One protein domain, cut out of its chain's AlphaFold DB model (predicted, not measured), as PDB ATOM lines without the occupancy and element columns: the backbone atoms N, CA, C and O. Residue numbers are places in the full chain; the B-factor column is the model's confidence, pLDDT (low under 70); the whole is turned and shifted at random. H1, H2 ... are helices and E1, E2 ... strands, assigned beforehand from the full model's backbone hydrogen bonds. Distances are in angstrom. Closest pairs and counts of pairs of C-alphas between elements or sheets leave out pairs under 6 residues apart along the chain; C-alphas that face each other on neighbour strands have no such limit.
ATOM      1  N   SER A  80      87.122  89.853  45.075       78.00
ATOM      2  CA  SER A  80      88.048  89.262  46.044       78.00
ATOM      3  C   SER A  80      88.850  88.087  45.482       78.00
ATOM      4  O   SER A  80      90.053  88.006  45.727       78.00
ATOM      5  N   PHE A  81      88.233  87.200  44.697       83.38
ATOM      6  CA  PHE A  81      88.914  86.028  44.145       83.38
ATOM      7  C   PHE A  81      89.936  86.401  43.080       83.38
ATOM      8  O   PHE A  81      91.042  85.853  43.043       83.38
ATOM      9  N   GLN A  82      89.577  87.351  42.218       85.75
ATOM     10  CA  GLN A  82      90.468  87.814  41.165       85.75
ATOM     11  C   GLN A  82      91.641  88.598  41.753       85.75
ATOM     12  O   GLN A  82      92.777  88.382  41.335       85.75
ATOM     13  N   LEU A  83      91.394  89.429  42.772       88.44
ATOM     14  CA  LEU A  83      92.451  90.103  43.524       88.44
ATOM     15  C   LEU A  83      93.410  89.087  44.159       88.44
ATOM     16  O   LEU A  83      94.619  89.194  43.966       88.44
ATOM     17  N   TYR A  84      92.876  88.087  44.870       89.81
ATOM     18  CA  TYR A  84      93.683  87.058  45.521       89.81
ATOM     19  C   TYR A  84      94.509  86.267  44.504       89.81
ATOM     20  O   TYR A  84      95.725  86.190  44.628       89.81
ATOM     21  N   SER A  85      93.878  85.752  43.448       90.44
ATOM     22  CA  SER A  85      94.564  84.952  42.426       90.44
ATOM     23  C   SER A  85      95.643  85.759  41.699       90.44
ATOM     24  O   SER A  85      96.731  85.246  41.448       90.44
ATOM     25  N   THR A  86      95.390  87.047  41.444       91.88
ATOM     26  CA  THR A  86      96.385  87.970  40.877       91.88
ATOM     27  C   THR A  86      97.545  88.209  41.844       91.88
ATOM     28  O   THR A  86      98.700  88.231  41.426       91.88
ATOM     29  N   ALA A  87      97.265  88.395  43.136       92.00
ATOM     30  CA  ALA A  87      98.301  88.580  44.149       92.00
ATOM     31  C   ALA A  87      99.177  87.327  44.284       92.00
ATOM     32  O   ALA A  87     100.400  87.441  44.312       92.00
ATOM     33  N   ILE A  88      98.561  86.141  44.292       92.25
ATOM     34  CA  ILE A  88      99.269  84.859  44.306       92.25
ATOM     35  C   ILE A  88     100.129  84.696  43.054       92.25
ATOM     36  O   ILE A  88     101.296  84.342  43.179       92.25
ATOM     37  N   HIS A  89      99.597  85.005  41.868       93.88
ATOM     38  CA  HIS A  89     100.349  84.952  40.611       93.88
ATOM     39  C   HIS A  89     101.574  85.874  40.632       93.88
ATOM     40  O   HIS A  89     102.684  85.427  40.359       93.88
ATOM     41  N   LYS A  90     101.408  87.127  41.069       93.00
ATOM     42  CA  LYS A  90     102.520  88.083  41.220       93.00
ATOM     43  C   LYS A  90     103.561  87.658  42.255       93.00
ATOM     44  O   LYS A  90     104.697  88.117  42.189       93.00
ATOM     45  N   ALA A  91     103.173  86.829  43.219       91.94
ATOM     46  CA  ALA A  91     104.046  86.322  44.268       91.94
ATOM     47  C   ALA A  91     104.701  84.974  43.914       91.94
ATOM     48  O   ALA A  91     105.396  84.408  44.762       91.94
ATOM     49  N   ILE A  92     104.489  84.444  42.699       93.94
ATOM     50  CA  ILE A  92     105.133  83.204  42.260       93.94
ATOM     51  C   ILE A  92     106.648  83.376  42.274       93.94
ATOM     52  O   ILE A  92     107.218  84.281  41.666       93.94
ATOM     53  N   VAL A  93     107.311  82.431  42.933       93.38
ATOM     54  CA  VAL A  93     108.764  82.306  42.876       93.38
ATOM     55  C   VAL A  93     109.125  81.431  41.684       93.38
ATOM     56  O   VAL A  93     108.752  80.261  41.638       93.38
ATOM     57  N   HIS A  94     109.890  81.965  40.738       92.69
ATOM     58  CA  HIS A  94     110.385  81.188  39.604       92.69
ATOM     59  C   HIS A  94     111.724  80.532  39.944       92.69
ATOM     60  O   HIS A  94     112.637  81.174  40.469       92.69
ATOM     61  N   LYS A  95     111.839  79.238  39.652       91.69
ATOM     62  CA  LYS A  95     113.058  78.440  39.821       91.69
ATOM     63  C   LYS A  95     113.274  77.555  38.600       91.69
ATOM     64  O   LYS A  95     112.428  77.467  37.715       91.69
ATOM     65  N   GLU A  96     114.421  76.894  38.558       90.31
ATOM     66  CA  GLU A  96     114.801  76.029  37.449       90.31
ATOM     67  C   GLU A  96     115.226  74.649  37.958       90.31
ATOM     68  O   GLU A  96     115.988  74.546  38.923       90.31
ATOM     69  N   ILE A  97     114.735  73.596  37.300       85.88
ATOM     70  CA  ILE A  97     115.202  72.219  37.474       85.88
ATOM     71  C   ILE A  97     116.160  71.914  36.324       85.88
ATOM     72  O   ILE A  97     115.792  71.949  35.153       85.88
ATOM     73  N   SER A  98     117.412  71.640  36.678       86.12
ATOM     74  CA  SER A  98     118.477  71.255  35.747       86.12
ATOM     75  C   SER A  98     118.900  69.809  36.024       86.12
ATOM     76  O   SER A  98     118.110  69.030  36.538       86.12
ATOM     77  N   ASN A  99     120.145  69.436  35.738       81.31
ATOM     78  CA  ASN A  99     120.690  68.112  36.044       81.31
ATOM     79  C   ASN A  99     121.087  67.911  37.521       81.31
ATOM     80  O   ASN A  99     121.635  66.871  37.877       81.31
ATOM     81  N   LYS A 100     120.859  68.906  38.384       84.94
ATOM     82  CA  LYS A 100     121.198  68.831  39.808       84.94
ATOM     83  C   LYS A 100     119.995  68.401  40.630       84.94
ATOM     84  O   LYS A 100     118.906  68.948  40.474       84.94
ATOM     85  N   THR A 101     120.224  67.490  41.572       82.44
ATOM     86  CA  THR A 101     119.236  67.146  42.593       82.44
ATOM     87  C   THR A 101     118.837  68.385  43.381       82.44
ATOM     88  O   THR A 101     119.689  69.114  43.896       82.44
ATOM     89  N   ILE A 102     117.531  68.597  43.517       82.56
ATOM     90  CA  ILE A 102     116.983  69.659  44.353       82.56
ATOM     91  C   ILE A 102     116.370  69.008  45.579       82.56
ATOM     92  O   ILE A 102     115.450  68.207  45.473       82.56
ATOM     93  N   THR A 103     116.873  69.375  46.752       79.31
ATOM     94  CA  THR A 103     116.270  69.034  48.040       79.31
ATOM     95  C   THR A 103     115.752  70.317  48.669       79.31
ATOM     96  O   THR A 103     116.534  71.222  48.954       79.31
ATOM     97  N   LYS A 104     114.438  70.417  48.886       78.69
ATOM     98  CA  LYS A 104     113.811  71.586  49.514       78.69
ATOM     99  C   LYS A 104     112.906  71.142  50.651       78.69
ATOM    100  O   LYS A 104     112.095  70.238  50.491       78.69
ATOM    101  N   VAL A 105     112.998  71.813  51.792       66.56
ATOM    102  CA  VAL A 105     111.959  71.740  52.823       66.56
ATOM    103  C   VAL A 105     110.946  72.829  52.510       66.56
ATOM    104  O   VAL A 105     111.311  73.998  52.382       66.56
ATOM    105  N   SER A 106     109.682  72.457  52.332       67.50
ATOM    106  CA  SER A 106     108.640  73.432  52.057       67.50
ATOM    107  C   SER A 106     108.228  74.170  53.325       67.50
ATOM    108  O   SER A 106     107.348  73.744  54.081       67.50
ATOM    109  N   THR A 107     108.899  75.289  53.559       60.81
ATOM    110  CA  THR A 107     108.518  76.291  54.557       60.81
ATOM    111  C   THR A 107     107.741  77.451  53.930       60.81
ATOM    112  O   THR A 107     107.006  78.142  54.630       60.81
ATOM    113  N   GLU A 108     107.863  77.642  52.616       66.81
ATOM    114  CA  GLU A 108     107.264  78.753  51.877       66.81
ATOM    115  C   GLU A 108     105.771  78.497  51.604       66.81
ATOM    116  O   GLU A 108     105.393  77.457  51.068       66.81
ATOM    117  N   ILE A 109     104.925  79.465  51.970       75.88
ATOM    118  CA  ILE A 109     103.469  79.454  51.716       75.88
ATOM    119  C   ILE A 109     103.161  79.877  50.269       75.88
ATOM    120  O   ILE A 109     102.070  79.640  49.758       75.88
ATOM    121  N   LEU A 110     104.120  80.510  49.593       87.00
ATOM    122  CA  LEU A 110     103.954  81.000  48.231       87.00
ATOM    123  C   LEU A 110     104.168  79.883  47.200       87.00
ATOM    124  O   LEU A 110     104.998  78.992  47.417       87.00
ATOM    125  N   PRO A 111     103.450  79.921  46.067       92.44
ATOM    126  CA  PRO A 111     103.699  79.005  44.966       92.44
ATOM    127  C   PRO A 111     105.105  79.202  44.384       92.44
ATOM    128  O   PRO A 111     105.592  80.320  44.216       92.44
ATOM    129  N   THR A 112     105.754  78.094  44.039       93.19
ATOM    130  CA  THR A 112     107.011  78.073  43.289       93.19
ATOM    131  C   THR A 112     106.774  77.412  41.937       93.19
ATOM    132  O   THR A 112     106.349  76.258  41.891       93.19
ATOM    133  N   LEU A 113     107.081  78.112  40.848       94.38
ATOM    134  CA  LEU A 113     107.045  77.570  39.494       94.38
ATOM    135  C   LEU A 113     108.459  77.178  39.062       94.38
ATOM    136  O   LEU A 113     109.351  78.022  38.977       94.38
ATOM    137  N   TYR A 114     108.662  75.897  38.787       92.81
ATOM    138  CA  TYR A 114     109.910  75.362  38.271       92.81
ATOM    139  C   TYR A 114     109.819  75.198  36.760       92.81
ATOM    140  O   TYR A 114     108.972  74.452  36.273       92.81
ATOM    141  N   ASN A 115     110.718  75.853  36.032       92.38
ATOM    142  CA  ASN A 115     110.963  75.543  34.628       92.38
ATOM    143  C   ASN A 115     111.924  74.352  34.555       92.38
ATOM    144  O   ASN A 115     112.996  74.386  35.166       92.38
ATOM    145  N   ILE A 116     111.542  73.299  33.843       88.31
ATOM    146  CA  ILE A 116     112.363  72.101  33.681       88.31
ATOM    147  C   ILE A 116     113.205  72.267  32.414       88.31
ATOM    148  O   ILE A 116     112.677  72.540  31.336       88.31
ATOM    149  N   LYS A 117     114.533  72.144  32.538       86.75
ATOM    150  CA  LYS A 117     115.427  72.198  31.375       86.75
ATOM    151  C   LYS A 117     115.168  71.011  30.456       86.75
ATOM    152  O   LYS A 117     115.086  69.884  30.929       86.75
ATOM    153  N   SER A 118     115.233  71.246  29.149       81.12
ATOM    154  CA  SER A 118     115.075  70.218  28.107       81.12
ATOM    155  C   SER A 118     116.063  69.043  28.193       81.12
ATOM    156  O   SER A 118     115.823  67.998  27.605       81.12
ATOM    157  N   MET A 119     117.179  69.191  28.918       81.06
ATOM    158  CA  MET A 119     118.125  68.093  29.177       81.06
ATOM    159  C   MET A 119     117.602  67.060  30.187       81.06
ATOM    160  O   MET A 119     118.150  65.965  30.287       81.06
ATOM    161  N   VAL A 120     116.602  67.418  30.993       81.75
ATOM    162  CA  VAL A 120     115.990  66.512  31.965       81.75
ATOM    163  C   VAL A 120     114.973  65.672  31.206       81.75
ATOM    164  O   VAL A 120     114.041  66.219  30.634       81.75
ATOM    165  N   ALA A 121     115.163  64.356  31.177       76.50
ATOM    166  CA  ALA A 121     114.274  63.432  30.468       76.50
ATOM    167  C   ALA A 121     113.222  62.796  31.387       76.50
ATOM    168  O   ALA A 121     112.178  62.332  30.942       76.50
ATOM    169  N   SER A 122     113.531  62.730  32.677       79.50
ATOM    170  CA  SER A 122     112.634  62.272  33.736       79.50
ATOM    171  C   SER A 122     113.126  62.828  35.063       79.50
ATOM    172  O   SER A 122     114.301  63.185  35.190       79.50
ATOM    173  N   PHE A 123     112.266  62.892  36.073       81.00
ATOM    174  CA  PHE A 123     112.729  63.085  37.440       81.00
ATOM    175  C   PHE A 123     111.824  62.403  38.452       81.00
ATOM    176  O   PHE A 123     110.621  62.253  38.243       81.00
ATOM    177  N   ASP A 124     112.419  62.002  39.573       82.19
ATOM    178  CA  ASP A 124     111.645  61.451  40.677       82.19
ATOM    179  C   ASP A 124     111.146  62.604  41.554       82.19
ATOM    180  O   ASP A 124     111.924  63.484  41.942       82.19
ATOM    181  N   ILE A 125     109.862  62.572  41.900       84.44
ATOM    182  CA  ILE A 125     109.226  63.457  42.873       84.44
ATOM    183  C   ILE A 125     109.067  62.673  44.167       84.44
ATOM    184  O   ILE A 125     108.272  61.735  44.250       84.44
ATOM    185  N   VAL A 126     109.810  63.082  45.194       82.94
ATOM    186  CA  VAL A 126     109.709  62.497  46.532       82.94
ATOM    187  C   VAL A 126     109.187  63.537  47.497       82.94
ATOM    188  O   VAL A 126     109.876  64.517  47.772       82.94
ATOM    189  N   VAL A 127     108.002  63.304  48.051       82.31
ATOM    190  CA  VAL A 127     107.407  64.159  49.083       82.31
ATOM    191  C   VAL A 127     107.289  63.359  50.365       82.31
ATOM    192  O   VAL A 127     106.615  62.333  50.373       82.31
ATOM    193  N   ALA A 128     107.921  63.830  51.440       80.00
ATOM    194  CA  ALA A 128     107.906  63.164  52.741       80.00
ATOM    195  C   ALA A 128     107.729  64.160  53.898       80.00
ATOM    196  O   ALA A 128     108.142  65.317  53.767       80.00
ATOM    197  N   PRO A 129     107.153  63.756  55.045       75.50
ATOM    198  CA  PRO A 129     107.176  64.555  56.266       75.50
ATOM    199  C   PRO A 129     108.614  64.879  56.675       75.50
ATOM    200  O   PRO A 129     109.495  64.026  56.597       75.50
ATOM    201  N   ASN A 130     108.856  66.103  57.146       74.75
ATOM    202  CA  ASN A 130     110.177  66.511  57.643       74.75
ATOM    203  C   ASN A 130     110.318  66.359  59.175       74.75
ATOM    204  O   ASN A 130     111.172  66.990  59.787       74.75
ATOM    205  N   GLY A 131     109.426  65.605  59.826       69.50
ATOM    206  CA  GLY A 131     109.372  65.485  61.291       69.50
ATOM    207  C   GLY A 131     108.818  66.717  62.022       69.50
ATOM    208  O   GLY A 131     108.567  66.646  63.220       69.50
ATOM    209  N   MET A 132     108.577  67.828  61.315       67.00
ATOM    210  CA  MET A 132     107.849  68.992  61.826       67.00
ATOM    211  C   MET A 132     106.440  69.065  61.235       67.00
ATOM    212  O   MET A 132     106.247  68.816  60.042       67.00
ATOM    213  N   ILE A 133     105.478  69.466  62.071       66.19
ATOM    214  CA  ILE A 133     104.069  69.627  61.693       66.19
ATOM    215  C   ILE A 133     103.961  70.581  60.495       66.19
ATOM    216  O   ILE A 133     104.594  71.641  60.457       66.19
ATOM    217  N   ASN A 134     103.169  70.185  59.500       65.56
ATOM    218  CA  ASN A 134     102.924  70.922  58.258       65.56
ATOM    219  C   ASN A 134     104.188  71.192  57.416       65.56
ATOM    220  O   ASN A 134     104.162  72.051  56.535       65.56
ATOM    221  N   GLN A 135     105.320  70.520  57.649       73.12
ATOM    222  CA  GLN A 135     106.502  70.641  56.790       73.12
ATOM    223  C   GLN A 135     106.740  69.364  56.003       73.12
ATOM    224  O   GLN A 135     106.785  68.260  56.549       73.12
ATOM    225  N   ARG A 136     106.971  69.534  54.701       75.31
ATOM    226  CA  ARG A 136     107.303  68.432  53.806       75.31
ATOM    227  C   ARG A 136     108.637  68.681  53.129       75.31
ATOM    228  O   ARG A 136     108.907  69.782  52.649       75.31
ATOM    229  N   LYS A 137     109.478  67.654  53.114       82.06
ATOM    230  CA  LYS A 137     110.699  67.600  52.324       82.06
ATOM    231  C   LYS A 137     110.331  67.118  50.926       82.06
ATOM    232  O   LYS A 137     109.685  66.084  50.778       82.06
ATOM    233  N   MET A 138     110.735  67.890  49.930       83.31
ATOM    234  CA  MET A 138     110.595  67.589  48.513       83.31
ATOM    235  C   MET A 138     111.981  67.315  47.945       83.31
ATOM    236  O   MET A 138     112.890  68.132  48.122       83.31
ATOM    237  N   ASN A 139     112.138  66.184  47.267       81.31
ATOM    238  CA  ASN A 139     113.331  65.890  46.489       81.31
ATOM    239  C   ASN A 139     112.934  65.722  45.025       81.31
ATOM    240  O   ASN A 139     112.036  64.936  44.729       81.31
ATOM    241  N   PHE A 140     113.619  66.453  44.150       83.25
ATOM    242  CA  PHE A 140     113.553  66.288  42.705       83.25
ATOM    243  C   PHE A 140     114.869  65.680  42.242       83.25
ATOM    244  O   PHE A 140     115.936  66.272  42.451       83.25
ATOM    245  N   LEU A 141     114.798  64.484  41.666       83.44
ATOM    246  CA  LEU A 141     115.959  63.712  41.223       83.44
ATOM    247  C   LEU A 141     115.947  63.631  39.693       83.44
ATOM    248  O   LEU A 141     115.389  62.680  39.149       83.44
ATOM    249  N   PRO A 142     116.507  64.635  38.997       82.81
ATOM    250  CA  PRO A 142     116.531  64.662  37.545       82.81
ATOM    251  C   PRO A 142     117.436  63.574  36.978       82.81
ATOM    252  O   PRO A 142     118.552  63.359  37.449       82.81
ATOM    253  N   ARG A 143     116.951  62.923  35.925       82.12
ATOM    254  CA  ARG A 143     117.686  61.979  35.093       82.12
ATOM    255  C   ARG A 143     117.861  62.619  33.722       82.12
ATOM    256  O   ARG A 143     116.892  63.008  33.067       82.12
ATOM    257  N   VAL A 144     119.115  62.771  33.325       80.31
ATOM    258  CA  VAL A 144     119.490  63.344  32.032       80.31
ATOM    259  C   VAL A 144     119.475  62.231  30.993       80.31
ATOM    260  O   VAL A 144     119.925  61.123  31.277       80.31
ATOM    261  N   SER A 145     118.947  62.521  29.808       70.88
ATOM    262  CA  SER A 145     119.107  61.647  28.645       70.88
ATOM    263  C   SER A 145     120.294  62.128  27.817       70.88
ATOM    264  O   SER A 145     120.386  63.314  27.508       70.88
ATOM    265  N   ASP A 146     121.172  61.203  27.425       66.44
ATOM    266  CA  ASP A 146     122.255  61.472  26.465       66.44
ATOM    267  C   ASP A 146     121.710  61.721  25.051       66.44
ATOM    268  O   ASP A 146     122.347  62.366  24.217       66.44
ATOM    269  N   VAL A 147     120.496  61.235  24.780       64.88
ATOM    270  CA  VAL A 147     119.761  61.550  23.561       64.88
ATOM    271  C   VAL A 147     119.059  62.878  23.794       64.88
ATOM    272  O   VAL A 147     118.151  62.954  24.623       64.88
ATOM    273  N   MET A 148     119.479  63.907  23.056       55.44
ATOM    274  CA  MET A 148     118.781  65.188  22.966       55.44
ATOM    275  C   MET A 148     117.402  64.925  22.345       55.44
ATOM    276  O   MET A 148     117.208  64.986  21.133       55.44
ATOM    277  N   THR A 149     116.435  64.538  23.173       54.50
ATOM    278  CA  THR A 149     115.036  64.520  22.777       54.50
ATOM    279  C   THR A 149     114.664  65.970  22.540       54.50
ATOM    280  O   THR A 149     114.714  66.782  23.463       54.50
ATOM    281  N   ASN A 150     114.352  66.303  21.289       50.69
ATOM    282  CA  ASN A 150     113.858  67.606  20.848       50.69
ATOM    283  C   ASN A 150     112.458  67.888  21.432       50.69
ATOM    284  O   ASN A 150     111.507  68.158  20.703       50.69
ATOM    285  N   CYS A 151     112.307  67.790  22.751       51.72
ATOM    286  CA  CYS A 151     111.108  68.191  23.452       51.72
ATOM    287  C   CYS A 151     111.184  69.717  23.583       51.72
ATOM    288  O   CYS A 151     111.809  70.268  24.488       51.72
ATOM    289  N   TYR A 152     110.631  70.409  22.585       55.03
ATOM    290  CA  TYR A 152     110.589  71.874  22.534       55.03
ATOM    291  C   TYR A 152     109.569  72.473  23.513       55.03
ATOM    292  O   TYR A 152     109.478  73.696  23.641       55.03
ATOM    293  N   HIS A 153     108.805  71.635  24.214       60.75
ATOM    294  CA  HIS A 153     107.871  72.088  25.226       60.75
ATOM    295  C   HIS A 153     108.593  72.264  26.560       60.75
ATOM    296  O   HIS A 153     108.983  71.307  27.221       60.75
ATOM    297  N   LEU A 154     108.772  73.527  26.954       67.25
ATOM    298  CA  LEU A 154     109.188  73.904  28.302       67.25
ATOM    299  C   LEU A 154     108.160  73.371  29.303       67.25
ATOM    300  O   LEU A 154     107.101  73.972  29.489       67.25
ATOM    301  N   GLN A 155     108.482  72.255  29.945       86.25
ATOM    302  CA  GLN A 155     107.650  71.713  31.006       86.25
ATOM    303  C   GLN A 155     107.822  72.526  32.274       86.25
ATOM    304  O   GLN A 155     108.909  72.985  32.645       86.25
ATOM    305  N   LYS A 156     106.691  72.710  32.940       92.44
ATOM    306  CA  LYS A 156     106.583  73.520  34.139       92.44
ATOM    307  C   LYS A 156     105.974  72.690  35.254       92.44
ATOM    308  O   LYS A 156     104.895  72.120  35.093       92.44
ATOM    309  N   LEU A 157     106.648  72.687  36.397       93.06
ATOM    310  CA  LEU A 157     106.153  72.110  37.639       93.06
ATOM    311  C   LEU A 157     105.776  73.241  38.596       93.06
ATOM    312  O   LEU A 157     106.631  74.008  39.035       93.06
ATOM    313  N   LEU A 158     104.505  73.320  38.970       94.69
ATOM    314  CA  LEU A 158     104.040  74.237  40.006       94.69
ATOM    315  C   LEU A 158     103.974  73.504  41.348       94.69
ATOM    316  O   LEU A 158     103.201  72.567  41.509       94.69
ATOM    317  N   CYS A 159     104.754  73.942  42.330       93.19
ATOM    318  CA  CYS A 159     104.701  73.425  43.697       93.19
ATOM    319  C   CYS A 159     104.108  74.472  44.631       93.19
ATOM    320  O   CYS A 159     104.597  75.603  44.667       93.19
ATOM    321  N   TRP A 160     103.120  74.103  45.443       92.88
ATOM    322  CA  TRP A 160     102.509  75.049  46.370       92.88
ATOM    323  C   TRP A 160     102.075  74.401  47.686       92.88
ATOM    324  O   TRP A 160     101.297  73.447  47.710       92.88
ATOM    325  N   LYS A 161     102.561  74.972  48.796       90.56
ATOM    326  CA  LYS A 161     102.034  74.717  50.135       90.56
ATOM    327  C   LYS A 161     100.769  75.543  50.361       90.56
ATOM    328  O   LYS A 161     100.834  76.685  50.818       90.56
ATOM    329  N   TYR A 162      99.621  74.977  50.041       88.75
ATOM    330  CA  TYR A 162      98.348  75.631  50.276       88.75
ATOM    331  C   TYR A 162      97.927  75.432  51.737       88.75
ATOM    332  O   TYR A 162      97.488  74.358  52.111       88.75
ATOM    333  N   ASN A 163      98.058  76.474  52.561       78.56
ATOM    334  CA  ASN A 163      97.607  76.480  53.964       78.56
ATOM    335  C   ASN A 163      96.163  76.992  54.133       78.56
ATOM    336  O   ASN A 163      95.752  77.341  55.241       78.56
ATOM    337  N   GLY A 164      95.416  77.142  53.040       75.50
ATOM    338  CA  GLY A 164      94.052  77.649  53.107       75.50
ATOM    339  C   GLY A 164      93.057  76.574  53.540       75.50
ATOM    340  O   GLY A 164      93.315  75.376  53.446       75.50
ATOM    341  N   LEU A 165      91.899  77.022  54.020       72.44
ATOM    342  CA  LEU A 165      90.791  76.148  54.419       72.44
ATOM    343  C   LEU A 165      89.722  76.006  53.327       72.44
ATOM    344  O   LEU A 165      88.792  75.229  53.498       72.44
ATOM    345  N   ASP A 166      89.829  76.764  52.232       85.00
ATOM    346  CA  ASP A 166      88.742  76.934  51.271       85.00
ATOM    347  C   ASP A 166      89.088  76.384  49.882       85.00
ATOM    348  O   ASP A 166      89.822  76.995  49.096       85.00
ATOM    349  N   ASN A 167      88.475  75.251  49.542       89.31
ATOM    350  CA  ASN A 167      88.594  74.664  48.211       89.31
ATOM    351  C   ASN A 167      88.125  75.606  47.107       89.31
ATOM    352  O   ASN A 167      88.684  75.550  46.020       89.31
ATOM    353  N   ILE A 168      87.147  76.482  47.349       91.81
ATOM    354  CA  ILE A 168      86.632  77.393  46.320       91.81
ATOM    355  C   ILE A 168      87.738  78.361  45.900       91.81
ATOM    356  O   ILE A 168      88.043  78.474  44.710       91.81
ATOM    357  N   MET A 169      88.394  79.000  46.874       91.00
ATOM    358  CA  MET A 169      89.560  79.847  46.630       91.00
ATOM    359  C   MET A 169      90.676  79.074  45.915       91.00
ATOM    360  O   MET A 169      91.209  79.556  44.916       91.00
ATOM    361  N   LEU A 170      91.000  77.858  46.378       93.25
ATOM    362  CA  LEU A 170      92.024  77.019  45.746       93.25
ATOM    363  C   LEU A 170      91.684  76.711  44.282       93.25
ATOM    364  O   LEU A 170      92.525  76.919  43.412       93.25
ATOM    365  N   ILE A 171      90.464  76.254  43.995       95.00
ATOM    366  CA  ILE A 171      90.005  75.894  42.647       95.00
ATOM    367  C   ILE A 171      90.108  77.100  41.718       95.00
ATOM    368  O   ILE A 171      90.640  76.984  40.614       95.00
ATOM    369  N   GLN A 172      89.621  78.264  42.149       94.31
ATOM    370  CA  GLN A 172      89.636  79.464  41.319       94.31
ATOM    371  C   GLN A 172      91.057  79.965  41.061       94.31
ATOM    372  O   GLN A 172      91.402  80.250  39.912       94.31
ATOM    373  N   THR A 173      91.906  80.003  42.090       94.12
ATOM    374  CA  THR A 173      93.319  80.357  41.921       94.12
ATOM    375  C   THR A 173      94.033  79.356  41.023       94.12
ATOM    376  O   THR A 173      94.763  79.764  40.128       94.12
ATOM    377  N   MET A 174      93.785  78.057  41.172       95.50
ATOM    378  CA  MET A 174      94.406  77.044  40.323       95.50
ATOM    379  C   MET A 174      93.941  77.121  38.871       95.50
ATOM    380  O   MET A 174      94.773  76.984  37.980       95.50
ATOM    381  N   LYS A 175      92.660  77.407  38.604       95.62
ATOM    382  CA  LYS A 175      92.172  77.680  37.240       95.62
ATOM    383  C   LYS A 175      92.879  78.886  36.627       95.62
ATOM    384  O   LYS A 175      93.320  78.820  35.482       95.62
ATOM    385  N   TYR A 176      93.028  79.955  37.406       94.88
ATOM    386  CA  TYR A 176      93.727  81.165  36.985       94.88
ATOM    387  C   TYR A 176      95.208  80.894  36.672       94.88
ATOM    388  O   TYR A 176      95.689  81.236  35.593       94.88
ATOM    389  N   LEU A 177      95.920  80.205  37.569       95.12
ATOM    390  CA  LEU A 177      97.324  79.840  37.372       95.12
ATOM    391  C   LEU A 177      97.514  78.861  36.214       95.12
ATOM    392  O   LEU A 177      98.473  78.992  35.459       95.12
ATOM    393  N   LYS A 178      96.590  77.911  36.036       94.25
ATOM    394  CA  LYS A 178      96.618  76.980  34.907       94.25
ATOM    395  C   LYS A 178      96.535  77.727  33.577       94.25
ATOM    396  O   LYS A 178      97.295  77.416  32.670       94.25
ATOM    397  N   GLN A 179      95.658  78.725  33.479       93.25
ATOM    398  CA  GLN A 179      95.494  79.515  32.261       93.25
ATOM    399  C   GLN A 179      96.723  80.375  31.936       93.25
ATOM    400  O   GLN A 179      97.066  80.519  30.767       93.25
ATOM    401  N   LEU A 180      97.364  80.966  32.949       93.81
ATOM    402  CA  LEU A 180      98.474  81.900  32.736       93.81
ATOM    403  C   LEU A 180      99.828  81.213  32.612       93.81
ATOM    404  O   LEU A 180     100.613  81.550  31.730       93.81
ATOM    405  N   GLU A 181     100.114  80.267  33.501       94.06
ATOM    406  CA  GLU A 181     101.427  79.631  33.561       94.06
ATOM    407  C   GLU A 181     101.496  78.331  32.773       94.06
ATOM    408  O   GLU A 181     102.598  77.929  32.404       94.06
ATOM    409  N   ASN A 182     100.352  77.703  32.495       93.12
ATOM    410  CA  ASN A 182     100.249  76.414  31.817       93.12
ATOM    411  C   ASN A 182     101.206  75.342  32.394       93.12
ATOM    412  O   ASN A 182     102.072  74.839  31.677       93.12
ATOM    413  N   PRO A 183     101.118  75.024  33.702       94.38
ATOM    414  CA  PRO A 183     101.939  73.982  34.302       94.38
ATOM    415  C   PRO A 183     101.510  72.595  33.809       94.38
ATOM    416  O   PRO A 183     100.321  72.273  33.817       94.38
ATOM    417  N   SER A 184     102.488  71.764  33.450       92.12
ATOM    418  CA  SER A 184     102.285  70.361  33.060       92.12
ATOM    419  C   SER A 184     102.023  69.477  34.282       92.12
ATOM    420  O   SER A 184     101.218  68.546  34.232       92.12
ATOM    421  N   ILE A 185     102.671  69.816  35.402       93.25
ATOM    422  CA  ILE A 185     102.523  69.142  36.691       93.25
ATOM    423  C   ILE A 185     102.229  70.169  37.776       93.25
ATOM    424  O   ILE A 185     102.848  71.235  37.842       93.25
ATOM    425  N   VAL A 186     101.337  69.814  38.693       95.12
ATOM    426  CA  VAL A 186     101.095  70.559  39.924       95.12
ATOM    427  C   VAL A 186     101.255  69.637  41.124       95.12
ATOM    428  O   VAL A 186     100.620  68.590  41.206       95.12
ATOM    429  N   LEU A 187     102.057  70.070  42.091       93.69
ATOM    430  CA  LEU A 187     102.190  69.448  43.398       93.69
ATOM    431  C   LEU A 187     101.644  70.392  44.478       93.69
ATOM    432  O   LEU A 187     102.249  71.419  44.791       93.69
ATOM    433  N   LEU A 188     100.512  70.018  45.068       92.81
ATOM    434  CA  LEU A 188      99.882  70.718  46.183       92.81
ATOM    435  C   LEU A 188     100.052  69.921  47.471       92.81
ATOM    436  O   LEU A 188      99.910  68.702  47.492       92.81
ATOM    437  N   PHE A 189     100.312  70.609  48.570       89.00
ATOM    438  CA  PHE A 189     100.335  70.015  49.905       89.00
ATOM    439  C   PHE A 189      99.923  71.063  50.936       89.00
ATOM    440  O   PHE A 189      99.887  72.248  50.620       89.00
ATOM    441  N   GLY A 190      99.598  70.642  52.157       86.06
ATOM    442  CA  GLY A 190      98.904  71.523  53.108       86.06
ATOM    443  C   GLY A 190      97.376  71.421  53.003       86.06
ATOM    444  O   GLY A 190      96.647  72.145  53.676       86.06
ATOM    445  N   ILE A 191      96.872  70.512  52.162       88.12
ATOM    446  CA  ILE A 191      95.447  70.427  51.858       88.12
ATOM    447  C   ILE A 191      94.693  69.738  52.992       88.12
ATOM    448  O   ILE A 191      94.959  68.585  53.313       88.12
ATOM    449  N   ARG A 192      93.698  70.417  53.561       88.06
ATOM    450  CA  ARG A 192      92.843  69.858  54.624       88.06
ATOM    451  C   ARG A 192      91.571  69.184  54.120       88.06
ATOM    452  O   ARG A 192      90.818  68.606  54.898       88.06
ATOM    453  N   SER A 193      91.352  69.230  52.816       88.06
ATOM    454  CA  SER A 193      90.210  68.612  52.154       88.06
ATOM    455  C   SER A 193      90.455  67.127  51.942       88.06
ATOM    456  O   SER A 193      91.536  66.727  51.509       88.06
ATOM    457  N   SER A 194      89.439  66.315  52.221       88.06
ATOM    458  CA  SER A 194      89.502  64.855  52.116       88.06
ATOM    459  C   SER A 194      88.293  64.302  51.366       88.06
ATOM    460  O   SER A 194      87.315  65.019  51.148       88.06
ATOM    461  N   ARG A 195      88.351  63.020  50.982       88.38
ATOM    462  CA  ARG A 195      87.204  62.269  50.436       88.38
ATOM    463  C   ARG A 195      86.549  62.981  49.241       88.38
ATOM    464  O   ARG A 195      87.258  63.356  48.304       88.38
ATOM    465  N   ASP A 196      85.225  63.111  49.251       91.69
ATOM    466  CA  ASP A 196      84.419  63.597  48.131       91.69
ATOM    467  C   ASP A 196      84.681  65.074  47.833       91.69
ATOM    468  O   ASP A 196      84.814  65.436  46.665       91.69
ATOM    469  N   ASP A 197      84.894  65.900  48.863       91.00
ATOM    470  CA  ASP A 197      85.251  67.314  48.694       91.00
ATOM    471  C   ASP A 197      86.561  67.462  47.914       91.00
ATOM    472  O   ASP A 197      86.675  68.281  47.000       91.00
ATOM    473  N   ALA A 198      87.551  66.626  48.236       92.12
ATOM    474  CA  ALA A 198      88.816  66.600  47.517       92.12
ATOM    475  C   ALA A 198      88.659  66.069  46.082       92.12
ATOM    476  O   ALA A 198      89.272  66.619  45.169       92.12
ATOM    477  N   VAL A 199      87.842  65.025  45.857       92.69
ATOM    478  CA  VAL A 199      87.576  64.510  44.495       92.69
ATOM    479  C   VAL A 199      86.957  65.611  43.638       92.69
ATOM    480  O   VAL A 199      87.416  65.864  42.523       92.69
ATOM    481  N   GLN A 200      85.932  66.274  44.169       95.06
ATOM    482  CA  GLN A 200      85.203  67.317  43.466       95.06
ATOM    483  C   GLN A 200      86.112  68.511  43.159       95.06
ATOM    484  O   GLN A 200      86.165  68.955  42.014       95.06
ATOM    485  N   ALA A 201      86.900  68.972  44.135       94.69
ATOM    486  CA  ALA A 201      87.836  70.073  43.932       94.69
ATOM    487  C   ALA A 201      88.892  69.759  42.859       94.69
ATOM    488  O   ALA A 201      89.115  70.567  41.958       94.69
ATOM    489  N   ILE A 202      89.504  68.571  42.903       95.12
ATOM    490  CA  ILE A 202      90.486  68.135  41.898       95.12
ATOM    491  C   ILE A 202      89.861  68.102  40.499       95.12
ATOM    492  O   ILE A 202      90.442  68.627  39.544       95.12
ATOM    493  N   LYS A 203      88.657  67.528  40.382       95.25
ATOM    494  CA  LYS A 203      87.915  67.470  39.121       95.25
ATOM    495  C   LYS A 203      87.636  68.868  38.574       95.25
ATOM    496  O   LYS A 203      87.787  69.099  37.378       95.25
ATOM    497  N   GLU A 204      87.257  69.804  39.438       96.62
ATOM    498  CA  GLU A 204      86.971  71.175  39.032       96.62
ATOM    499  C   GLU A 204      88.210  71.946  38.579       96.62
ATOM    500  O   GLU A 204      88.084  72.768  37.673       96.62
ATOM    501  N   ILE A 205      89.393  71.689  39.147       96.25
ATOM    502  CA  ILE A 205      90.655  72.292  38.676       96.25
ATOM    503  C   ILE A 205      90.942  71.884  37.218       96.25
ATOM    504  O   ILE A 205      91.447  72.689  36.433       96.25
ATOM    505  N   GLY A 206      90.573  70.657  36.837       95.19
ATOM    506  CA  GLY A 206      90.522  70.228  35.439       95.19
ATOM    507  C   GLY A 206      91.842  69.710  34.870       95.19
ATOM    508  O   GLY A 206      92.097  69.901  33.683       95.19
ATOM    509  N   PHE A 207      92.708  69.101  35.682       94.06
ATOM    510  CA  PHE A 207      93.808  68.272  35.166       94.06
ATOM    511  C   PHE A 207      93.275  66.909  34.715       94.06
ATOM    512  O   PHE A 207      92.327  66.386  35.301       94.06
ATOM    513  N   SER A 208      93.883  66.326  33.680       92.94
ATOM    514  CA  SER A 208      93.433  65.042  33.116       92.94
ATOM    515  C   SER A 208      93.612  63.862  34.083       92.94
ATOM    516  O   SER A 208      92.994  62.807  33.928       92.94
ATOM    517  N   SER A 209      94.543  63.988  35.031       94.38
ATOM    518  CA  SER A 209      94.930  62.937  35.959       94.38
ATOM    519  C   SER A 209      95.410  63.516  37.271       94.38
ATOM    520  O   SER A 209      95.824  64.674  37.368       94.38
ATOM    521  N   SER A 210      95.281  62.694  38.304       93.81
ATOM    522  CA  SER A 210      95.625  63.079  39.655       93.81
ATOM    523  C   SER A 210      95.994  61.868  40.493       93.81
ATOM    524  O   SER A 210      95.533  60.753  40.250       93.81
ATOM    525  N   TYR A 211      96.801  62.124  41.509       91.81
ATOM    526  CA  TYR A 211      97.075  61.234  42.612       91.81
ATOM    527  C   TYR A 211      96.889  62.018  43.908       91.81
ATOM    528  O   TYR A 211      97.281  63.183  44.007       91.81
ATOM    529  N   ARG A 212      96.270  61.389  44.904       90.50
ATOM    530  CA  ARG A 212      95.854  62.060  46.132       90.50
ATOM    531  C   ARG A 212      96.204  61.233  47.356       90.50
ATOM    532  O   ARG A 212      95.896  60.049  47.419       90.50
ATOM    533  N   ILE A 213      96.747  61.914  48.355       88.75
ATOM    534  CA  ILE A 213      96.807  61.462  49.740       88.75
ATOM    535  C   ILE A 213      95.872  62.355  50.550       88.75
ATOM    536  O   ILE A 213      96.055  63.575  50.580       88.75
ATOM    537  N   ASP A 214      94.862  61.748  51.169       87.56
ATOM    538  CA  ASP A 214      93.950  62.458  52.064       87.56
ATOM    539  C   ASP A 214      94.667  62.833  53.374       87.56
ATOM    540  O   ASP A 214      95.529  62.080  53.833       87.56
ATOM    541  N   PRO A 215      94.333  63.983  53.986       86.75
ATOM    542  CA  PRO A 215      94.848  64.335  55.304       86.75
ATOM    543  C   PRO A 215      94.427  63.300  56.358       86.75
ATOM    544  O   PRO A 215      93.299  62.797  56.335       86.75
ATOM    545  N   VAL A 216      95.316  63.014  57.312       81.00
ATOM    546  CA  VAL A 216      95.065  62.086  58.426       81.00
ATOM    547  C   VAL A 216      95.502  62.739  59.733       81.00
ATOM    548  O   VAL A 216      96.672  63.061  59.913       81.00
ATOM    549  N   LEU A 217      94.571  62.892  60.681       80.69
ATOM    550  CA  LEU A 217      94.811  63.516  61.991       80.69
ATOM    551  C   LEU A 217      95.406  64.934  61.876       80.69
ATOM    552  O   LEU A 217      94.674  65.888  61.627       80.69
ATOM    553  N   LEU A 218      96.717  65.059  62.095       72.00
ATOM    554  CA  LEU A 218      97.481  66.309  62.063       72.00
ATOM    555  C   LEU A 218      98.303  66.466  60.776       72.00
ATOM    556  O   LEU A 218      98.938  67.503  60.591       72.00
ATOM    557  N   ASP A 219      98.313  65.452  59.910       75.06
ATOM    558  CA  ASP A 219      99.026  65.487  58.643       75.06
ATOM    559  C   ASP A 219      98.130  66.054  57.543       75.06
ATOM    560  O   ASP A 219      97.043  65.544  57.265       75.06
ATOM    561  N   ASP A 220      98.620  67.101  56.880       85.69
ATOM    562  CA  ASP A 220      97.949  67.684  55.726       85.69
ATOM    563  C   ASP A 220      98.028  66.756  54.502       85.69
ATOM    564  O   ASP A 220      99.046  66.099  54.262       85.69
ATOM    565  N   GLY A 221      96.998  66.775  53.662       87.62
ATOM    566  CA  GLY A 221      96.932  66.031  52.411       87.62
ATOM    567  C   GLY A 221      97.900  66.543  51.343       87.62
ATOM    568  O   GLY A 221      98.423  67.665  51.409       87.62
ATOM    569  N   VAL A 222      98.129  65.695  50.338       89.69
ATOM    570  CA  VAL A 222      99.017  65.963  49.196       89.69
ATOM    571  C   VAL A 222      98.319  65.577  47.905       89.69
ATOM    572  O   VAL A 222      97.841  64.451  47.772       89.69
ATOM    573  N   TRP A 223      98.263  66.498  46.949       92.94
ATOM    574  CA  TRP A 223      97.688  66.272  45.628       92.94
ATOM    575  C   TRP A 223      98.770  66.457  44.566       92.94
ATOM    576  O   TRP A 223      99.459  67.475  44.537       92.94
ATOM    577  N   LEU A 224      98.898  65.480  43.680       93.62
ATOM    578  CA  LEU A 224      99.729  65.534  42.485       93.62
ATOM    579  C   LEU A 224      98.796  65.515  41.276       93.62
ATOM    580  O   LEU A 224      98.018  64.579  41.136       93.62
ATOM    581  N   LEU A 225      98.830  66.546  40.438       95.25
ATOM    582  CA  LEU A 225      97.919  66.738  39.306       95.25
ATOM    583  C   LEU A 225      98.728  66.906  38.018       95.25
ATOM    584  O   LEU A 225      99.759  67.576  38.047       95.25
ATOM    585  N   TRP A 226      98.274  66.330  36.904       94.44
ATOM    586  CA  TRP A 226      98.973  66.455  35.620       94.44
ATOM    587  C   TRP A 226      98.071  66.232  34.397       94.44
ATOM    588  O   TRP A 226      96.973  65.662  34.476       94.44
ATOM    589  N   ASN A 227      98.549  66.694  33.243       90.81
ATOM    590  CA  ASN A 227      97.966  66.403  31.936       90.81
ATOM    591  C   ASN A 227      98.682  65.190  31.320       90.81
ATOM    592  O   ASN A 227      99.897  65.212  31.155       90.81
ATOM    593  N   LYS A 228      97.940  64.131  30.988       88.25
ATOM    594  CA  LYS A 228      98.447  62.898  30.362       88.25
ATOM    595  C   LYS A 228      98.990  63.152  28.962       88.25
ATOM    596  O   LYS A 228      99.760  62.348  28.454       88.25
ATOM    597  N   GLU A 229      98.536  64.238  28.352       86.56
ATOM    598  CA  GLU A 229      98.979  64.723  27.055       86.56
ATOM    599  C   GLU A 229     100.394  65.318  27.120       86.56
ATOM    600  O   GLU A 229     101.106  65.275  26.122       86.56
ATOM    601  N   ASP A 230     100.792  65.843  28.286       83.12
ATOM    602  CA  ASP A 230     102.079  66.519  28.481       83.12
ATOM    603  C   ASP A 230     103.123  65.595  29.130       83.12
ATOM    604  O   ASP A 230     104.324  65.721  28.873       83.12
ATOM    605  N   VAL A 231     102.676  64.732  30.054       84.88
ATOM    606  CA  VAL A 231     103.549  63.947  30.934       84.88
ATOM    607  C   VAL A 231     102.903  62.618  31.336       84.88
ATOM    608  O   VAL A 231     101.702  62.520  31.607       84.88
ATOM    609  N   THR A 232     103.721  61.575  31.446       84.75
ATOM    610  CA  THR A 232     103.352  60.285  32.035       84.75
ATOM    611  C   THR A 232     103.950  60.194  33.431       84.75
ATOM    612  O   THR A 232     105.158  60.283  33.594       84.75
ATOM    613  N   ILE A 233     103.119  59.995  34.452       83.50
ATOM    614  CA  ILE A 233     103.586  59.844  35.832       83.50
ATOM    615  C   ILE A 233     103.252  58.441  36.328       83.50
ATOM    616  O   ILE A 233     102.088  58.038  36.332       83.50
ATOM    617  N   GLU A 234     104.272  57.725  36.791       84.31
ATOM    618  CA  GLU A 234     104.142  56.449  37.483       84.31
ATOM    619  C   GLU A 234     104.324  56.658  38.990       84.31
ATOM    620  O   GLU A 234     105.379  57.081  39.459       84.31
ATOM    621  N   VAL A 235     103.297  56.357  39.784       78.75
ATOM    622  CA  VAL A 235     103.377  56.453  41.250       78.75
ATOM    623  C   VAL A 235     103.830  55.103  41.810       78.75
ATOM    624  O   VAL A 235     103.007  54.225  42.057       78.75
ATOM    625  N   CYS A 236     105.141  54.912  41.991       67.00
ATOM    626  CA  CYS A 236     105.699  53.587  42.302       67.00
ATOM    627  C   CYS A 236     105.594  53.193  43.785       67.00
ATOM    628  O   CYS A 236     105.595  52.005  44.104       67.00
ATOM    629  N   ARG A 237     105.550  54.157  44.718       61.41
ATOM    630  CA  ARG A 237     105.366  53.870  46.152       61.41
ATOM    631  C   ARG A 237     104.547  54.949  46.840       61.41
ATOM    632  O   ARG A 237     104.820  56.140  46.696       61.41
ATOM    633  N   TYR A 238     103.620  54.501  47.677       59.22
ATOM    634  CA  TYR A 238     102.882  55.357  48.587       59.22
ATOM    635  C   TYR A 238     102.897  54.768  49.995       59.22
ATOM    636  O   TYR A 238     102.699  53.572  50.199       59.22
ATOM    637  N   THR A 239     103.156  55.621  50.978       57.22
ATOM    638  CA  THR A 239     102.744  55.364  52.364       57.22
ATOM    639  C   THR A 239     101.636  56.350  52.700       57.22
ATOM    640  O   THR A 239     101.340  57.232  51.893       57.22
ATOM    641  N   SER A 240     101.056  56.261  53.898       55.09
ATOM    642  CA  SER A 240     100.035  57.205  54.373       55.09
ATOM    643  C   SER A 240     100.443  58.672  54.188       55.09
ATOM    644  O   SER A 240      99.574  59.515  54.046       55.09
ATOM    645  N   ASN A 241     101.753  58.962  54.135       55.41
ATOM    646  CA  ASN A 241     102.288  60.319  54.104       55.41
ATOM    647  C   ASN A 241     103.339  60.590  53.016       55.41
ATOM    648  O   ASN A 241     103.810  61.727  52.942       55.41
ATOM    649  N   ASN A 242     103.718  59.608  52.189       59.88
ATOM    650  CA  ASN A 242     104.772  59.776  51.184       59.88
ATOM    651  C   ASN A 242     104.253  59.543  49.767       59.88
ATOM    652  O   ASN A 242     103.550  58.564  49.526       59.88
ATOM    653  N   ILE A 243     104.689  60.388  48.830       69.06
ATOM    654  CA  ILE A 243     104.551  60.148  47.389       69.06
ATOM    655  C   ILE A 243     105.945  59.923  46.824       69.06
ATOM    656  O   ILE A 243     106.814  60.781  46.983       69.06
ATOM    657  N   TYR A 244     106.136  58.780  46.170       69.38
ATOM    658  CA  TYR A 244     107.227  58.556  45.237       69.38
ATOM    659  C   TYR A 244     106.624  58.376  43.848       69.38
ATOM    660  O   TYR A 244     105.914  57.399  43.598       69.38
ATOM    661  N   ALA A 245     106.887  59.343  42.976       69.00
ATOM    662  CA  ALA A 245     106.431  59.326  41.599       69.00
ATOM    663  C   ALA A 245     107.619  59.502  40.655       69.00
ATOM    664  O   ALA A 245     108.489  60.332  40.915       69.00
ATOM    665  N   ILE A 246     107.646  58.723  39.581       70.88
ATOM    666  CA  ILE A 246     108.589  58.870  38.478       70.88
ATOM    667  C   ILE A 246     107.828  59.521  37.336       70.88
ATOM    668  O   ILE A 246     106.776  59.038  36.920       70.88
ATOM    669  N   GLU A 247     108.349  60.633  36.844       66.62
ATOM    670  CA  GLU A 247     107.819  61.272  35.651       66.62
ATOM    671  C   GLU A 247     108.599  60.851  34.408       66.62
ATOM    672  O   GLU A 247     109.826  60.854  34.409       66.62
ATOM    673  N   HIS A 248     107.872  60.600  33.325       66.12
ATOM    674  CA  HIS A 248     108.369  60.465  31.967       66.12
ATOM    675  C   HIS A 248     107.678  61.488  31.062       66.12
ATOM    676  O   HIS A 248     106.451  61.519  30.969       66.12
ATOM    677  N   PHE A 249     108.456  62.305  30.362       63.03
ATOM    678  CA  PHE A 249     107.912  63.264  29.407       63.03
ATOM    679  C   PHE A 249     107.399  62.564  28.151       63.03
ATOM    680  O   PHE A 249     108.056  61.658  27.631       63.03
ATOM    681  N   THR A 250     106.222  62.968  27.668       61.69
ATOM    682  CA  THR A 250     105.708  62.460  26.395       61.69
ATOM    683  C   THR A 250     106.408  63.170  25.227       61.69
ATOM    684  O   THR A 250     106.705  64.361  25.343       61.69
TER     685      THR A 250
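This is residues 80 to 250 of the 251 residues of an uncharacterized protein of Quercus lobata (UniProt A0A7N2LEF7). Two twisted sheets lie face to face as a sandwich, their strands running nearly along each other, and H2 and H3 cover the other face of the larger sheet. H1 packs on H2 at one corner of the body, while no helix is on the five-stranded sheet. The 171 printed residues hold three named helices and eleven named strands, in the order H1 E1 E2 E3 E4 E5 E6 H2 E7 H3 E8 E9 E10 E11, a mixed class. One sheet is mixed, with order E1 E3 E6 E7 E9 E8; the other is antiparallel, with order E2 E5 E4 E11 E10. The whole is compact, with a radius of gyration of the C-alphas of 15.3 A and spans of 45 by 34 by 26 A.

The larger sheet holds E1, residues 93 to 97, E3, 112 to 116, E6, 156 to 161, E7, 185 to 191, E9, 221 to 226, and E8, 209 to 213. The other holds E2, 102 to 106, E5, 136 to 144 and 25.5 A long, E4, 120 to 129 and 25.9 A, E11, 242 to 249 and 22.3 A, and E10, 231 to 239 and 23.1 A. The helices are H1, residues 80 to 90, H2, 167 to 181 and 20.1 A long, and H3, 195 to 205. C-alpha 80 is at (88.048, 89.262, 46.044) and C-alpha 249 at (107.912, 63.264, 29.407).

E6 and E7 are parallel at 2 degrees, with N 187 and O 158 2.8 A apart. E7 and E9 are antiparallel, with N 186 and O 225 at 2.8 A. With H2, E6 and E7 form a strand-helix-strand unit, parallel neighbours joined through a helix; E7, H3 and E8 form a split one, with E9 between its strands. Both crossovers are right-handed. H2 and H3 lie on the same face, making two layers, helices over a sheet, at heights of 10.7 A and 9.6 A. They touch at Ile 171 and Ile 205, closest C-alphas 5.4 A apart, at a shallow tilt of 29 degrees. H1 touches H2 at Ser 85 and Thr 173, closest C-alphas 4.8 A apart. Across the sandwich the facing parts are 9.8 A centre to centre. There E4 and E11 are antiparallel, with N 125 and O 245 at 2.8 A. E10 bends by 55 degrees at residue 236. In H1, H2 and H3 every O i to N i+4 pair is within hydrogen-bond range.

The C-alphas of Ser 80 and Asp 146, the two farthest apart, are 48.2 A from each other. The printed part has no cut. The link E5 to E6, 11 residues, is long. Mean pLDDT of the printed part is 83.1; residues 105 to 108, 131 to 134, 146 to 154, 236 to 245 and 247 to 250 are under 70.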